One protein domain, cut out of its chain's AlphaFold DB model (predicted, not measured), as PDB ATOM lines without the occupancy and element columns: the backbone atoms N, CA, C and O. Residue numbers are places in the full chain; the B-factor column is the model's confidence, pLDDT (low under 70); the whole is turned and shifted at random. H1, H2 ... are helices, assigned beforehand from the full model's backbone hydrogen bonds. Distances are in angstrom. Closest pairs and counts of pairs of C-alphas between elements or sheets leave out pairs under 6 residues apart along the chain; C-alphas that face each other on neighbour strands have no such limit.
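This is residues 261 to 314 of the 424 residues of an uncharacterized protein of Rhizobiales bacterium 63-7 (UniProt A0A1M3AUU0). One long, straight helix, H2, makes the length of this domain, and a short helix, H1, folds back beside part of it, making a lopsided helical hairpin. A long link joins the two, and the last part of H2, residues 299 to 314, sticks out as a bare arm. The printed part has 54 residues with two named helices, H1 then H2 along the chain, and no named strand; the class is all helix. The whole is extended, with a radius of gyration of the C-alphas of 15.9 A, and spans 52 by 16 by 13 A.

H2 holds residues 281 to 314 and measures 49.4 A from first to last C-alpha. It begins with C-alpha 281 at (-0.085, 25.784, -4.614) and ends with C-alpha 314 at (-19.579, 29.595, -49.882). H1 holds residues 263 to 269, 10.1 A from first to last C-alpha, and begins with C-alpha 263 at (-7.150, 34.392, -20.850).

H2 touches H1 with residues 287 to 295 alone. The closest C-alphas of the two helices, those of Ser 263 and Ile 291, are 5.6 A apart. Their lines stand at a shallow tilt of 27 degrees, and they run opposite ways as a helical hairpin. In H1 and H2 every O i to N i+4 pair is within hydrogen-bond range.

The C-alphas of Pro 275 and Ile 314, the two farthest apart, are 52.8 A from each other. The link from H1 to H2 is long, with 11 residues. Residues 271 to 278 and 299 to 314 stand free; the body without them spans 27 by 15 by 10 A. The printed part has no cut. The mean pLDDT of the printed part is 74.4, and 15 residues are under 70, among them residues 271 to 277 and 311 to 314.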
ATOM      1  N   LYS A 261     -12.074  37.066 -15.353       76.00
ATOM      2  CA  LYS A 261     -10.874  37.525 -16.081       76.00
ATOM      3  C   LYS A 261     -10.692  36.846 -17.443       76.00
ATOM      4  O   LYS A 261     -11.076  35.691 -17.661       76.00
ATOM      5  N   THR A 262     -10.067  37.558 -18.378       72.94
ATOM      6  CA  THR A 262      -9.733  37.039 -19.714       72.94
ATOM      7  C   THR A 262      -8.492  36.134 -19.690       72.94
ATOM      8  O   THR A 262      -7.653  36.215 -18.790       72.94
ATOM      9  N   SER A 263      -8.319  35.286 -20.717       69.88
ATOM     10  CA  SER A 263      -7.150  34.392 -20.850       69.88
ATOM     11  C   SER A 263      -5.815  35.157 -20.819       69.88
ATOM     12  O   SER A 263      -4.812  34.657 -20.309       69.88
ATOM     13  N   SER A 264      -5.805  36.393 -21.322       68.94
ATOM     14  CA  SER A 264      -4.638  37.281 -21.344       68.94
ATOM     15  C   SER A 264      -4.295  37.897 -19.979       68.94
ATOM     16  O   SER A 264      -3.117  38.044 -19.638       68.94
ATOM     17  N   GLU A 265      -5.307  38.195 -19.165       72.75
ATOM     18  CA  GLU A 265      -5.141  38.742 -17.815       72.75
ATOM     19  C   GLU A 265      -4.660  37.659 -16.852       72.75
ATOM     20  O   GLU A 265      -3.669  37.868 -16.156       72.75
ATOM     21  N   LEU A 266      -5.248  36.460 -16.906       69.56
ATOM     22  CA  LEU A 266      -4.804  35.320 -16.093       69.56
ATOM     23  C   LEU A 266      -3.350  34.917 -16.399       69.56
ATOM     24  O   LEU A 266      -2.578  34.607 -15.490       69.56
ATOM     25  N   LYS A 267      -2.924  34.988 -17.669       71.94
ATOM     26  CA  LYS A 267      -1.514  34.789 -18.063       71.94
ATOM     27  C   LYS A 267      -0.592  35.896 -17.561       71.94
ATOM     28  O   LYS A 267       0.567  35.631 -17.251       71.94
ATOM     29  N   SER A 268      -1.091  37.124 -17.473       71.19
ATOM     30  CA  SER A 268      -0.327  38.246 -16.921       71.19
ATOM     31  C   SER A 268      -0.148  38.096 -15.408       71.19
ATOM     32  O   SER A 268       0.957  38.283 -14.897       71.19
ATOM     33  N   GLU A 269      -1.192  37.658 -14.703       69.19
ATOM     34  CA  GLU A 269      -1.163  37.310 -13.276       69.19
ATOM     35  C   GLU A 269      -0.340  36.056 -12.974       69.19
ATOM     36  O   GLU A 269       0.158  35.884 -11.868       69.19
ATOM     37  N   ARG A 270      -0.138  35.155 -13.941       72.31
ATOM     38  CA  ARG A 270       0.798  34.029 -13.777       72.31
ATOM     39  C   ARG A 270       2.238  34.504 -13.543       72.31
ATOM     40  O   ARG A 270       3.018  33.798 -12.914       72.31
ATOM     41  N   SER A 271       2.586  35.675 -14.073       65.25
ATOM     42  CA  SER A 271       3.930  36.265 -13.996       65.25
ATOM     43  C   SER A 271       4.079  37.389 -12.967       65.25
ATOM     44  O   SER A 271       5.187  37.885 -12.773       65.25
ATOM     45  N   ARG A 272       2.982  37.814 -12.331       67.38
ATOM     46  CA  ARG A 272       2.967  38.902 -11.350       67.38
ATOM     47  C   ARG A 272       2.488  38.360 -10.013       67.38
ATOM     48  O   ARG A 272       1.342  37.943  -9.907       67.38
ATOM     49  N   ASP A 273       3.355  38.422  -9.011       67.06
ATOM     50  CA  ASP A 273       2.956  38.168  -7.632       67.06
ATOM     51  C   ASP A 273       2.205  39.397  -7.111       67.06
ATOM     52  O   ASP A 273       2.787  40.470  -6.930       67.06
ATOM     53  N   ASP A 274       0.894  39.254  -6.920       66.00
ATOM     54  CA  ASP A 274       0.068  40.277  -6.291       66.00
ATOM     55  C   ASP A 274       0.158  40.133  -4.761       66.00
ATOM     56  O   ASP A 274      -0.281  39.117  -4.218       66.00
ATOM     57  N   PRO A 275       0.698  41.130  -4.034       64.25
ATOM     58  CA  PRO A 275       0.849  41.060  -2.582       64.25
ATOM     59  C   PRO A 275      -0.483  41.076  -1.814       64.25
ATOM     60  O   PRO A 275      -0.479  40.868  -0.602       64.25
ATOM     61  N   THR A 276      -1.610  41.346  -2.480       67.81
ATOM     62  CA  THR A 276      -2.946  41.373  -1.862       67.81
ATOM     63  C   THR A 276      -3.714  40.057  -1.999       67.81
ATOM     64  O   THR A 276      -4.725  39.874  -1.320       67.81
ATOM     65  N   ARG A 277      -3.225  39.120  -2.823       69.94
ATOM     66  CA  ARG A 277      -3.873  37.826  -3.084       69.94
ATOM     67  C   ARG A 277      -3.151  36.690  -2.374       69.94
ATOM     68  O   ARG A 277      -1.947  36.741  -2.121       69.94
ATOM     69  N   VAL A 278      -3.896  35.639  -2.037       76.12
ATOM     70  CA  VAL A 278      -3.304  34.443  -1.433       76.12
ATOM     71  C   VAL A 278      -2.837  33.535  -2.561       76.12
ATOM     72  O   VAL A 278      -3.631  32.817  -3.152       76.12
ATOM     73  N   GLU A 279      -1.539  33.577  -2.850       73.25
ATOM     74  CA  GLU A 279      -0.903  32.751  -3.879       73.25
ATOM     75  C   GLU A 279      -0.202  31.538  -3.250       73.25
ATOM     76  O   GLU A 279       0.956  31.581  -2.829       73.25
ATOM     77  N   ASP A 280      -0.924  30.427  -3.171       78.81
ATOM     78  CA  ASP A 280      -0.427  29.126  -2.731       78.81
ATOM     79  C   ASP A 280      -0.464  28.082  -3.865       78.81
ATOM     80  O   ASP A 280      -0.646  28.408  -5.036       78.81
ATOM     81  N   ALA A 281      -0.136  26.820  -3.575       78.56
ATOM     82  CA  ALA A 281      -0.085  25.784  -4.614       78.56
ATOM     83  C   ALA A 281      -1.477  25.441  -5.178       78.56
ATOM     84  O   ALA A 281      -1.596  25.120  -6.359       78.56
ATOM     85  N   GLU A 282      -2.516  25.525  -4.345       80.00
ATOM     86  CA  GLU A 282      -3.899  25.220  -4.715       80.00
ATOM     87  C   GLU A 282      -4.482  26.321  -5.608       80.00
ATOM     88  O   GLU A 282      -4.919  26.037  -6.721       80.00
ATOM     89  N   THR A 283      -4.390  27.582  -5.179       77.19
ATOM     90  CA  THR A 283      -4.842  28.752  -5.957       77.19
ATOM     91  C   THR A 283      -4.112  28.875  -7.296       77.19
ATOM     92  O   THR A 283      -4.742  29.134  -8.320       77.19
ATOM     93  N   ARG A 284      -2.805  28.579  -7.353       81.56
ATOM     94  CA  ARG A 284      -2.065  28.498  -8.629       81.56
ATOM     95  C   ARG A 284      -2.586  27.401  -9.554       81.56
ATOM     96  O   ARG A 284      -2.676  27.618 -10.762       81.56
ATOM     97  N   ALA A 285      -2.917  26.230  -9.015       83.19
ATOM     98  CA  ALA A 285      -3.467  25.134  -9.809       83.19
ATOM     99  C   ALA A 285      -4.875  25.452 -10.336       83.19
ATOM    100  O   ALA A 285      -5.210  25.055 -11.452       83.19
ATOM    101  N   GLU A 286      -5.690  26.174  -9.566       81.50
ATOM    102  CA  GLU A 286      -6.999  26.671 -10.008       81.50
ATOM    103  C   GLU A 286      -6.864  27.690 -11.139       81.50
ATOM    104  O   GLU A 286      -7.472  27.498 -12.189       81.50
ATOM    105  N   ARG A 287      -5.975  28.684 -11.001       80.00
ATOM    106  CA  ARG A 287      -5.704  29.658 -12.073       80.00
ATOM    107  C   ARG A 287      -5.255  28.987 -13.369       80.00
ATOM    108  O   ARG A 287      -5.700  29.369 -14.446       80.00
ATOM    109  N   GLU A 288      -4.398  27.969 -13.293       82.38
ATOM    110  CA  GLU A 288      -3.947  27.249 -14.491       82.38
ATOM    111  C   GLU A 288      -5.087  26.450 -15.148       82.38
ATOM    112  O   GLU A 288      -5.180  26.412 -16.376       82.38
ATOM    113  N   LYS A 289      -5.998  25.864 -14.358       81.94
ATOM    114  CA  LYS A 289      -7.213  25.232 -14.898       81.94
ATOM    115  C   LYS A 289      -8.109  26.256 -15.588       81.94
ATOM    116  O   LYS A 289      -8.581  25.984 -16.691       81.94
ATOM    117  N   ASP A 290      -8.289  27.434 -14.998       79.88
ATOM    118  CA  ASP A 290      -9.095  28.501 -15.594       79.88
ATOM    119  C   ASP A 290      -8.480  29.022 -16.898       79.88
ATOM    120  O   ASP A 290      -9.196  29.200 -17.886       79.88
ATOM    121  N   ILE A 291      -7.149  29.166 -16.959       78.94
ATOM    122  CA  ILE A 291      -6.428  29.483 -18.201       78.94
ATOM    123  C   ILE A 291      -6.712  28.418 -19.265       78.94
ATOM    124  O   ILE A 291      -7.092  28.765 -20.382       78.94
ATOM    125  N   GLN A 292      -6.579  27.129 -18.939       80.19
ATOM    126  CA  GLN A 292      -6.805  26.044 -19.902       80.19
ATOM    127  C   GLN A 292      -8.248  25.998 -20.412       80.19
ATOM    128  O   GLN A 292      -8.479  25.851 -21.617       80.19
ATOM    129  N   VAL A 293      -9.228  26.156 -19.519       83.88
ATOM    130  CA  VAL A 293     -10.647  26.198 -19.893       83.88
ATOM    131  C   VAL A 293     -10.906  27.379 -20.826       83.88
ATOM    132  O   VAL A 293     -11.493  27.189 -21.891       83.88
ATOM    133  N   ARG A 294     -10.409  28.574 -20.494       78.06
ATOM    134  CA  ARG A 294     -10.577  29.778 -21.324       78.06
ATOM    135  C   ARG A 294      -9.893  29.660 -22.676       78.06
ATOM    136  O   ARG A 294     -10.505  29.985 -23.684       78.06
ATOM    137  N   GLU A 295      -8.672  29.139 -22.724       80.62
ATOM    138  CA  GLU A 295      -7.980  28.892 -23.990       80.62
ATOM    139  C   GLU A 295      -8.737  27.896 -24.870       80.62
ATOM    140  O   GLU A 295      -8.763  28.041 -26.091       80.62
ATOM    141  N   SER A 296      -9.346  26.866 -24.274       79.19
ATOM    142  CA  SER A 296     -10.159  25.913 -25.028       79.19
ATOM    143  C   SER A 296     -11.433  26.564 -25.580       79.19
ATOM    144  O   SER A 296     -11.785  26.325 -26.733       79.19
ATOM    145  N   GLN A 297     -12.079  27.440 -24.802       76.06
ATOM    146  CA  GLN A 297     -13.245  28.210 -25.239       76.06
ATOM    147  C   GLN A 297     -12.882  29.179 -26.367       76.06
ATOM    148  O   GLN A 297     -13.556  29.187 -27.393       76.06
ATOM    149  N   GLU A 298     -11.781  29.917 -26.222       77.62
ATOM    150  CA  GLU A 298     -11.271  30.848 -27.231       77.62
ATOM    151  C   GLU A 298     -10.949  30.119 -28.546       77.62
ATOM    152  O   GLU A 298     -11.395  30.532 -29.614       77.62
ATOM    153  N   LYS A 299     -10.295  28.951 -28.476       78.38
ATOM    154  CA  LYS A 299     -10.038  28.103 -29.655       78.38
ATOM    155  C   LYS A 299     -11.327  27.626 -30.329       78.38
ATOM    156  O   LYS A 299     -11.388  27.584 -31.556       78.38
ATOM    157  N   VAL A 300     -12.358  27.257 -29.565       81.75
ATOM    158  CA  VAL A 300     -13.657  26.839 -30.127       81.75
ATOM    159  C   VAL A 300     -14.374  28.014 -30.789       81.75
ATOM    160  O   VAL A 300     -14.945  27.845 -31.868       81.75
ATOM    161  N   GLU A 301     -14.349  29.198 -30.180       77.19
ATOM    162  CA  GLU A 301     -14.899  30.409 -30.792       77.19
ATOM    163  C   GLU A 301     -14.157  30.787 -32.075       77.19
ATOM    164  O   GLU A 301     -14.797  31.121 -33.071       77.19
ATOM    165  N   ASP A 302     -12.833  30.663 -32.099       76.44
ATOM    166  CA  ASP A 302     -12.032  30.901 -33.298       76.44
ATOM    167  C   ASP A 302     -12.340  29.901 -34.414       76.44
ATOM    168  O   ASP A 302     -12.433  30.285 -35.582       76.44
ATOM    169  N   VAL A 303     -12.552  28.622 -34.083       79.38
ATOM    170  CA  VAL A 303     -12.992  27.618 -35.064       79.38
ATOM    171  C   VAL A 303     -14.381  27.955 -35.601       79.38
ATOM    172  O   VAL A 303     -14.574  27.893 -36.813       79.38
ATOM    173  N   LYS A 304     -15.328  28.366 -34.746       75.62
ATOM    174  CA  LYS A 304     -16.656  28.819 -35.194       75.62
ATOM    175  C   LYS A 304     -16.553  30.017 -36.128       75.62
ATOM    176  O   LYS A 304     -17.101  29.961 -37.218       75.62
ATOM    177  N   LYS A 305     -15.768  31.039 -35.774       79.44
ATOM    178  CA  LYS A 305     -15.532  32.203 -36.646       79.44
ATOM    179  C   LYS A 305     -14.951  31.797 -38.002       79.44
ATOM    180  O   LYS A 305     -15.358  32.341 -39.022       79.44
ATOM    181  N   ARG A 306     -14.026  30.828 -38.042       73.88
ATOM    182  CA  ARG A 306     -13.489  30.294 -39.307       73.88
ATOM    183  C   ARG A 306     -14.542  29.526 -40.103       73.88
ATOM    184  O   ARG A 306     -14.611  29.701 -41.312       73.88
ATOM    185  N   GLN A 307     -15.360  28.701 -39.450       75.31
ATOM    186  CA  GLN A 307     -16.461  27.986 -40.105       75.31
ATOM    187  C   GLN A 307     -17.517  28.948 -40.653       75.31
ATOM    188  O   GLN A 307     -17.978  28.756 -41.776       75.31
ATOM    189  N   ASP A 308     -17.849  30.000 -39.908       76.69
ATOM    190  CA  ASP A 308     -18.782  31.039 -40.337       76.69
ATOM    191  C   ASP A 308     -18.215  31.826 -41.527       76.69
ATOM    192  O   ASP A 308     -18.918  32.006 -42.517       76.69
ATOM    193  N   ALA A 309     -16.929  32.198 -41.500       72.62
ATOM    194  CA  ALA A 309     -16.262  32.872 -42.619       72.62
ATOM    195  C   ALA A 309     -16.201  32.003 -43.891       72.62
ATOM    196  O   ALA A 309     -16.440  32.494 -44.994       72.62
ATOM    197  N   ILE A 310     -15.935  30.700 -43.746       71.62
ATOM    198  CA  ILE A 310     -15.992  29.740 -44.860       71.62
ATOM    199  C   ILE A 310     -17.435  29.607 -45.368       71.62
ATOM    200  O   ILE A 310     -17.674  29.613 -46.574       71.62
ATOM    201  N   GLY A 311     -18.415  29.528 -44.465       65.50
ATOM    202  CA  GLY A 311     -19.833  29.481 -44.814       65.50
ATOM    203  C   GLY A 311     -20.317  30.739 -45.539       65.50
ATOM    204  O   GLY A 311     -21.155  30.640 -46.434       65.50
ATOM    205  N   GLU A 312     -19.779  31.907 -45.193       66.38
ATOM    206  CA  GLU A 312     -20.073  33.181 -45.850       66.38
ATOM    207  C   GLU A 312     -19.416  33.277 -47.232       66.38
ATOM    208  O   GLU A 312     -20.085  33.681 -48.180       66.38
ATOM    209  N   GLN A 313     -18.176  32.800 -47.403       58.03
ATOM    210  CA  GLN A 313     -17.560  32.667 -48.733       58.03
ATOM    211  C   GLN A 313     -18.343  31.710 -49.639       58.03
ATOM    212  O   GLN A 313     -18.605  32.034 -50.792       58.03
ATOM    213  N   ILE A 314     -18.792  30.568 -49.111       58.78
ATOM    214  CA  ILE A 314     -19.579  29.595 -49.882       58.78
ATOM    215  C   ILE A 314     -20.978  30.142 -50.228       58.78
ATOM    216  O   ILE A 314     -21.503  29.841 -51.297       58.78
TER     217      ILE A 314